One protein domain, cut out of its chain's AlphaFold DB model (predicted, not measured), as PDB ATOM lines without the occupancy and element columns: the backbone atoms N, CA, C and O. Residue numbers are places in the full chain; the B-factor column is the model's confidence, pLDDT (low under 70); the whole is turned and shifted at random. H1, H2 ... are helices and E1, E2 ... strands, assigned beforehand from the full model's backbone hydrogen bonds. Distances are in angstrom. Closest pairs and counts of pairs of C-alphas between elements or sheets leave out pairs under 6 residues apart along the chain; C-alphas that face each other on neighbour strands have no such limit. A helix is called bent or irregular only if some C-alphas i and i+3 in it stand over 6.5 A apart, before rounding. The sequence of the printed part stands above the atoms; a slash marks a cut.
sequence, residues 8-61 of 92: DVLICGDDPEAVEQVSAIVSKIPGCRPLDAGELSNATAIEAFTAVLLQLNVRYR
ATOM      1  N   ASP A   8     -19.109   1.307 -28.475       96.81
ATOM      2  CA  ASP A   8     -19.340   2.530 -27.727       96.81
ATOM      3  C   ASP A   8     -20.339   3.411 -28.479       96.81
ATOM      4  O   ASP A   8     -20.345   3.449 -29.713       96.81
ATOM      5  N   VAL A   9     -21.197   4.101 -27.736       96.75
ATOM      6  CA  VAL A   9     -22.185   5.041 -28.269       96.75
ATOM      7  C   VAL A   9     -21.840   6.416 -27.727       96.75
ATOM      8  O   VAL A   9     -21.932   6.650 -26.523       96.75
ATOM      9  N   LEU A  10     -21.411   7.301 -28.623       97.25
ATOM     10  CA  LEU A  10     -21.080   8.683 -28.295       97.25
ATOM     11  C   LEU A  10     -22.374   9.488 -28.135       97.25
ATOM     12  O   LEU A  10     -23.228   9.457 -29.020       97.25
ATOM     13  N   ILE A  11     -22.512  10.190 -27.016       97.31
ATOM     14  CA  ILE A  11     -23.672  11.020 -26.680       97.31
ATOM     15  C   ILE A  11     -23.162  12.438 -26.467       97.31
ATOM     16  O   ILE A  11     -22.233  12.628 -25.697       97.31
ATOM     17  N   CYS A  12     -23.748  13.423 -27.133       97.31
ATOM     18  CA  CYS A  12     -23.423  14.829 -26.911       97.31
ATOM     19  C   CYS A  12     -24.700  15.649 -26.731       97.31
ATOM     20  O   CYS A  12     -25.726  15.337 -27.341       97.31
ATOM     21  N   GLY A  13     -24.629  16.700 -25.923       97.75
ATOM     22  CA  GLY A  13     -25.753  17.588 -25.650       97.75
ATOM     23  C   GLY A  13     -25.404  18.648 -24.612       97.75
ATOM     24  O   GLY A  13     -24.504  18.446 -23.804       97.75
ATOM     25  N   ASP A  14     -26.137  19.758 -24.639       97.19
ATOM     26  CA  ASP A  14     -25.913  20.899 -23.734       97.19
ATOM     27  C   ASP A  14     -26.753  20.790 -22.439       97.19
ATOM     28  O   ASP A  14     -26.635  21.615 -21.535       97.19
ATOM     29  N   ASP A  15     -27.623  19.773 -22.344       96.94
ATOM     30  CA  ASP A  15     -28.421  19.446 -21.157       96.94
ATOM     31  C   ASP A  15     -27.889  18.159 -20.493       96.94
ATOM     32  O   ASP A  15     -28.080  17.061 -21.034       96.94
ATOM     33  N   PRO A  16     -27.245  18.264 -19.314       92.81
ATOM     34  CA  PRO A  16     -26.709  17.113 -18.594       92.81
ATOM     35  C   PRO A  16     -27.761  16.060 -18.218       92.81
ATOM     36  O   PRO A  16     -27.453  14.868 -18.253       92.81
ATOM     37  N   GLU A  17     -28.993  16.466 -17.884       95.38
ATOM     38  CA  GLU A  17     -30.051  15.522 -17.502       95.38
ATOM     39  C   GLU A  17     -30.490  14.696 -18.717       95.38
ATOM     40  O   GLU A  17     -30.636  13.472 -18.636       95.38
ATOM     41  N   ALA A  18     -30.613  15.338 -19.881       97.00
ATOM     42  CA  ALA A  18     -30.909  14.648 -21.131       97.00
ATOM     43  C   ALA A  18     -29.799  13.652 -21.516       97.00
ATOM     44  O   ALA A  18     -30.092  12.515 -21.901       97.00
ATOM     45  N   VAL A  19     -28.525  14.039 -21.373       96.31
ATOM     46  CA  VAL A  19     -27.375  13.153 -21.635       96.31
ATOM     47  C   VAL A  19     -27.394  11.933 -20.709       96.31
ATOM     48  O   VAL A  19     -27.166  10.808 -21.170       96.31
ATOM     49  N   GLU A  20     -27.720  12.111 -19.427       95.06
ATOM     50  CA  GLU A  20     -27.844  11.012 -18.464       95.06
ATOM     51  C   GLU A  20     -28.989  10.056 -18.828       95.06
ATOM     52  O   GLU A  20     -28.791   8.837 -18.882       95.06
ATOM     53  N   GLN A  21     -30.169  10.587 -19.158       97.38
ATOM     54  CA  GLN A  21     -31.321   9.777 -19.563       97.38
ATOM     55  C   GLN A  21     -31.019   8.937 -20.812       97.38
ATOM     56  O   GLN A  21     -31.303   7.733 -20.843       97.38
ATOM     57  N   VAL A  22     -30.392   9.534 -21.829       97.62
ATOM     58  CA  VAL A  22     -29.981   8.817 -23.047       97.62
ATOM     59  C   VAL A  22     -28.910   7.772 -22.728       97.62
ATOM     60  O   VAL A  22     -28.995   6.638 -23.207       97.62
ATOM     61  N   SER A  23     -27.950   8.091 -21.857       96.31
ATOM     62  CA  SER A  23     -26.923   7.143 -21.404       96.31
ATOM     63  C   SER A  23     -27.536   5.926 -20.703       96.31
ATOM     64  O   SER A  23     -27.134   4.783 -20.956       96.31
ATOM     65  N   ALA A  24     -28.560   6.137 -19.873       96.12
ATOM     66  CA  ALA A  24     -29.299   5.066 -19.212       96.12
ATOM     67  C   ALA A  24     -30.088   4.194 -20.205       96.12
ATOM     68  O   ALA A  24     -30.209   2.984 -20.000       96.12
ATOM     69  N   ILE A  25     -30.603   4.771 -21.296       97.56
ATOM     70  CA  ILE A  25     -31.245   4.015 -22.384       97.56
ATOM     71  C   ILE A  25     -30.212   3.156 -23.118       97.56
ATOM     72  O   ILE A  25     -30.421   1.954 -23.276       97.56
ATOM     73  N   VAL A  26     -29.082   3.741 -23.521       96.19
ATOM     74  CA  VAL A  26     -28.002   3.027 -24.221       96.19
ATOM     75  C   VAL A  26     -27.471   1.864 -23.388       96.19
ATOM     76  O   VAL A  26     -27.255   0.782 -23.927       96.19
ATOM     77  N   SER A  27     -27.325   2.050 -22.075       94.75
ATOM     78  CA  SER A  27     -26.850   1.006 -21.152       94.75
ATOM     79  C   SER A  27     -27.754  -0.232 -21.102       94.75
ATOM     80  O   SER A  27     -27.316  -1.297 -20.673       94.75
ATOM     81  N   LYS A  28     -29.016  -0.124 -21.544       95.50
ATOM     82  CA  LYS A  28     -29.952  -1.258 -21.643       95.50
ATOM     83  C   LYS A  28     -29.771  -2.064 -22.933       95.50
ATOM     84  O   LYS A  28     -30.355  -3.140 -23.053       95.50
ATOM     85  N   ILE A  29     -28.993  -1.570 -23.898       93.94
ATOM     86  CA  ILE A  29     -28.723  -2.256 -25.164       93.94
ATOM     87  C   ILE A  29     -27.551  -3.235 -24.956       93.94
ATOM     88  O   ILE A  29     -26.446  -2.798 -24.633       93.94
ATOM     89  N   PRO A  30     -27.738  -4.557 -25.154       93.50
ATOM     90  CA  PRO A  30     -26.690  -5.543 -24.894       93.50
ATOM     91  C   PRO A  30     -25.411  -5.311 -25.716       93.50
ATOM     92  O   PRO A  30     -25.429  -5.384 -26.946       93.50
ATOM     93  N   GLY A  31     -24.295  -5.098 -25.013       92.94
ATOM     94  CA  GLY A  31     -22.964  -4.864 -25.587       92.94
ATOM     95  C   GLY A  31     -22.610  -3.386 -25.799       92.94
ATOM     96  O   GLY A  31     -21.427  -3.067 -25.949       92.94
ATOM     97  N   CYS A  32     -23.595  -2.486 -25.756       95.50
ATOM     98  CA  CYS A  32     -23.357  -1.060 -25.928       95.50
ATOM     99  C   CYS A  32     -22.873  -0.414 -24.629       95.50
ATOM    100  O   CYS A  32     -23.378  -0.699 -23.543       95.50
ATOM    101  N   ARG A  33     -21.922   0.513 -24.749       95.19
ATOM    102  CA  ARG A  33     -21.451   1.357 -23.647       95.19
ATOM    103  C   ARG A  33     -21.662   2.832 -24.000       95.19
ATOM    104  O   ARG A  33     -21.099   3.276 -25.000       95.19
ATOM    105  N   PRO A  34     -22.441   3.602 -23.219       96.06
ATOM    106  CA  PRO A  34     -22.558   5.038 -23.446       96.06
ATOM    107  C   PRO A  34     -21.246   5.740 -23.097       96.06
ATOM    108  O   PRO A  34     -20.591   5.387 -22.114       96.06
ATOM    109  N   LEU A  35     -20.885   6.744 -23.888       96.00
ATOM    110  CA  LEU A  35     -19.794   7.666 -23.615       96.00
ATOM    111  C   LEU A  35     -20.287   9.088 -23.862       96.00
ATOM    112  O   LEU A  35     -20.645   9.428 -24.989       96.00
ATOM    113  N   ASP A  36     -20.273   9.911 -22.820       95.38
ATOM    114  CA  ASP A  36     -20.501  11.343 -22.970       95.38
ATOM    115  C   ASP A  36     -19.314  11.971 -23.724       95.38
ATOM    116  O   ASP A  36     -18.151  11.857 -23.327       95.38
ATOM    117  N   ALA A  37     -19.629  12.588 -24.856       96.06
ATOM    118  CA  ALA A  37     -18.731  13.245 -25.788       96.06
ATOM    119  C   ALA A  37     -18.777  14.780 -25.659       96.06
ATOM    120  O   ALA A  37     -18.184  15.470 -26.487       96.06
ATOM    121  N   GLY A  38     -19.436  15.318 -24.632       94.88
ATOM    122  CA  GLY A  38     -19.504  16.742 -24.310       94.88
ATOM    123  C   GLY A  38     -20.656  17.480 -24.992       94.88
ATOM    124  O   GLY A  38     -21.690  16.901 -25.316       94.88
ATOM    125  N   GLU A  39     -20.457  18.780 -25.206       96.81
ATOM    126  CA  GLU A  39     -21.465  19.702 -25.747       96.81
ATOM    127  C   GLU A  39     -21.965  19.298 -27.145       96.81
ATOM    128  O   GLU A  39     -21.261  18.648 -27.930       96.81
ATOM    129  N   LEU A  40     -23.148  19.786 -27.514       97.75
ATOM    130  CA  LEU A  40     -23.799  19.533 -28.801       97.75
ATOM    131  C   LEU A  40     -22.954  19.983 -30.003       97.75
ATOM    132  O   LEU A  40     -23.084  19.440 -31.098       97.75
ATOM    133  N   SER A  41     -22.029  20.926 -29.807       97.25
ATOM    134  CA  SER A  41     -21.074  21.356 -30.842       97.25
ATOM    135  C   SER A  41     -20.197  20.218 -31.395       97.25
ATOM    136  O   SER A  41     -19.732  20.306 -32.535       97.25
ATOM    137  N   ASN A  42     -20.028  19.118 -30.649       97.75
ATOM    138  CA  ASN A  42     -19.312  17.925 -31.110       97.75
ATOM    139  C   ASN A  42     -20.142  17.026 -32.047       97.75
ATOM    140  O   ASN A  42     -19.567  16.152 -32.704       97.75
ATOM    141  N   ALA A  43     -21.458  17.249 -32.175       97.81
ATOM    142  CA  ALA A  43     -22.346  16.442 -33.017       97.81
ATOM    143  C   ALA A  43     -21.870  16.385 -34.475       97.81
ATOM    144  O   ALA A  43     -21.763  15.303 -35.046       97.81
ATOM    145  N   THR A  44     -21.470  17.524 -35.048       98.00
ATOM    146  CA  THR A  44     -20.966  17.603 -36.430       98.00
ATOM    147  C   THR A  44     -19.779  16.664 -36.671       98.00
ATOM    148  O   THR A  44     -19.689  16.023 -37.718       98.00
ATOM    149  N   ALA A  45     -18.861  16.544 -35.704       97.94
ATOM    150  CA  ALA A  45     -17.711  15.648 -35.820       97.94
ATOM    151  C   ALA A  45     -18.127  14.170 -35.725       97.94
ATOM    152  O   ALA A  45     -17.629  13.340 -36.490       97.94
ATOM    153  N   ILE A  46     -19.062  13.845 -34.825       97.62
ATOM    154  CA  ILE A  46     -19.625  12.494 -34.663       97.62
ATOM    155  C   ILE A  46     -20.366  12.064 -35.940       97.62
ATOM    156  O   ILE A  46     -20.161  10.956 -36.443       97.62
ATOM    157  N   GLU A  47     -21.175  12.952 -36.515       97.81
ATOM    158  CA  GLU A  47     -21.898  12.709 -37.765       97.81
ATOM    159  C   GLU A  47     -20.935  12.503 -38.937       97.81
ATOM    160  O   GLU A  47     -21.048  11.512 -39.665       97.81
ATOM    161  N   ALA A  48     -19.924  13.364 -39.078       98.12
ATOM    162  CA  ALA A  48     -18.908  13.228 -40.119       98.12
ATOM    163  C   ALA A  48     -18.130  11.904 -40.007       98.12
ATOM    164  O   ALA A  48     -17.844  11.259 -41.020       98.12
ATOM    165  N   PHE A  49     -17.829  11.446 -38.787       97.44
ATOM    166  CA  PHE A  49     -17.139  10.173 -38.561       97.44
ATOM    167  C   PHE A  49     -17.933   8.961 -39.072       97.44
ATOM    168  O   PHE A  49     -17.344   7.967 -39.503       97.44
ATOM    169  N   THR A  50     -19.264   9.053 -39.138       96.75
ATOM    170  CA  THR A  50     -20.108   7.991 -39.708       96.75
ATOM    171  C   THR A  50     -19.739   7.686 -41.162       96.75
ATOM    172  O   THR A  50     -19.714   6.518 -41.555       96.75
ATOM    173  N   ALA A  51     -19.360   8.696 -41.954       98.00
ATOM    174  CA  ALA A  51     -18.906   8.484 -43.329       98.00
ATOM    175  C   ALA A  51     -17.653   7.588 -43.391       98.00
ATOM    176  O   ALA A  51     -17.543   6.731 -44.270       98.00
ATOM    177  N   VAL A  52     -16.743   7.720 -42.418       98.00
ATOM    178  CA  VAL A  52     -15.559   6.859 -42.293       98.00
ATOM    179  C   VAL A  52     -15.973   5.418 -41.995       98.00
ATOM    180  O   VAL A  52     -15.505   4.497 -42.663       98.00
ATOM    181  N   LEU A  53     -16.893   5.206 -41.048       97.44
ATOM    182  CA  LEU A  53     -17.396   3.868 -40.708       97.44
ATOM    183  C   LEU A  53     -18.073   3.186 -41.909       97.44
ATOM    184  O   LEU A  53     -17.837   2.004 -42.171       97.44
ATOM    185  N   LEU A  54     -18.864   3.932 -42.684       97.69
ATOM    186  CA  LEU A  54     -19.494   3.425 -43.907       97.69
ATOM    187  C   LEU A  54     -18.454   3.043 -44.966       97.69
ATOM    188  O   LEU A  54     -18.548   1.965 -45.556       97.69
ATOM    189  N   GLN A  55     -17.431   3.875 -45.163       98.31
ATOM    190  CA  GLN A  55     -16.339   3.568 -46.085       98.31
ATOM    191  C   GLN A  55     -15.602   2.280 -45.680       98.31
ATOM    192  O   GLN A  55     -15.288   1.450 -46.539       98.31
ATOM    193  N   LEU A  56     -15.364   2.070 -44.380       98.25
ATOM    194  CA  LEU A  56     -14.767   0.835 -43.861       98.25
ATOM    195  C   LEU A  56     -15.671  -0.380 -44.112       98.25
ATOM    196  O   LEU A  56     -15.182  -1.413 -44.573       98.25
ATOM    197  N   ASN A  57     -16.983  -0.256 -43.897       97.62
ATOM    198  CA  ASN A  57     -17.939  -1.329 -44.187       97.62
ATOM    199  C   ASN A  57     -17.878  -1.767 -45.653       97.62
ATOM    200  O   ASN A  57     -17.804  -2.965 -45.932       97.62
ATOM    201  N   VAL A  58     -17.840  -0.812 -46.588       98.25
ATOM    202  CA  VAL A  58     -17.722  -1.097 -48.027       98.25
ATOM    203  C   VAL A  58     -16.372  -1.741 -48.348       98.25
ATOM    204  O   VAL A  58     -16.315  -2.768 -49.027       98.25
ATOM    205  N   ARG A  59     -15.274  -1.176 -47.834       98.25
ATOM    206  CA  ARG A  59     -13.909  -1.622 -48.151       98.25
ATOM    207  C   ARG A  59     -13.577  -3.008 -47.603       98.25
ATOM    208  O   ARG A  59     -12.831  -3.746 -48.256       98.25
ATOM    209  N   TYR A  60     -14.078  -3.337 -46.417       98.06
ATOM    210  CA  TYR A  60     -13.763  -4.579 -45.703       98.06
ATOM    211  C   TYR A  60     -14.920  -5.585 -45.693       98.06
ATOM    212  O   TYR A  60     -14.757  -6.677 -45.158       98.06
ATOM    213  N   ARG A  61     -16.063  -5.250 -46.313       96.38
ATOM    214  CA  ARG A  61     -17.276  -6.087 -46.380       96.38
ATOM    215  C   ARG A  61     -17.719  -6.587 -45.004       96.38
ATOM    216  O   ARG A  61     -17.999  -7.766 -44.812       96.38
TER     217      ARG A  61
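AT A GLANCE: This is residues 8 to 61 of the 92 residues of the protein "NADPH-dependent F420 reductase" of Acidimicrobiia bacterium (UniProt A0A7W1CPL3). Two short parallel strands, E1 and E2, with helix H1 packed on them form a small body, from which the long helix H2 runs off as an arm, making a flat V; residues 47 to 61 stick out. The 54 printed residues hold two named helices and two named strands, in the order E1, H1, E2, H2: class mixed. The whole is loose, radius of gyration of the C-alphas 12.9 A, spanning 39 by 28 by 9 A.

HOW THE PARTS SIT: E1, residues 8 to 11, and E2, residues 32 to 36, are parallel neighbours at 36 degrees; N 9 and O 33, 2.9 A apart, are within hydrogen-bond range. With H1, residues 16 to 26, they form a strand-helix-strand unit, parallel strands joined through a helix, its crossover right-handed. The closest C-alphas of H1 and E2, Ser 23 and Pro 34, are 5.3 A apart. H2, residues 40 to 60, is apart from H1; its closest C-alpha to E1 is Ile 46, 7.6 A from that of Leu 10. In H1 every O i to N i+4 pair is within hydrogen-bond range, in H2 13 of 17.

IN THESE COORDINATES: E1 begins at C-alpha 8 (-19.340, 2.530, -27.727) and is 9.6 A long, H1 15.2 A, E2 13.1 A. H2, 31.1 A, ends at C-alpha 60 (-13.763, -4.579, -45.703); it is irregular, only just: C-alphas 41 and 44 are 6.7 A apart.

THE WHOLE: The farthest C-alphas, Glu 17 and Arg 59, are 38.7 A apart. The printed part has no cut, its three links are tight, and no printed residue is under 70 in pLDDT.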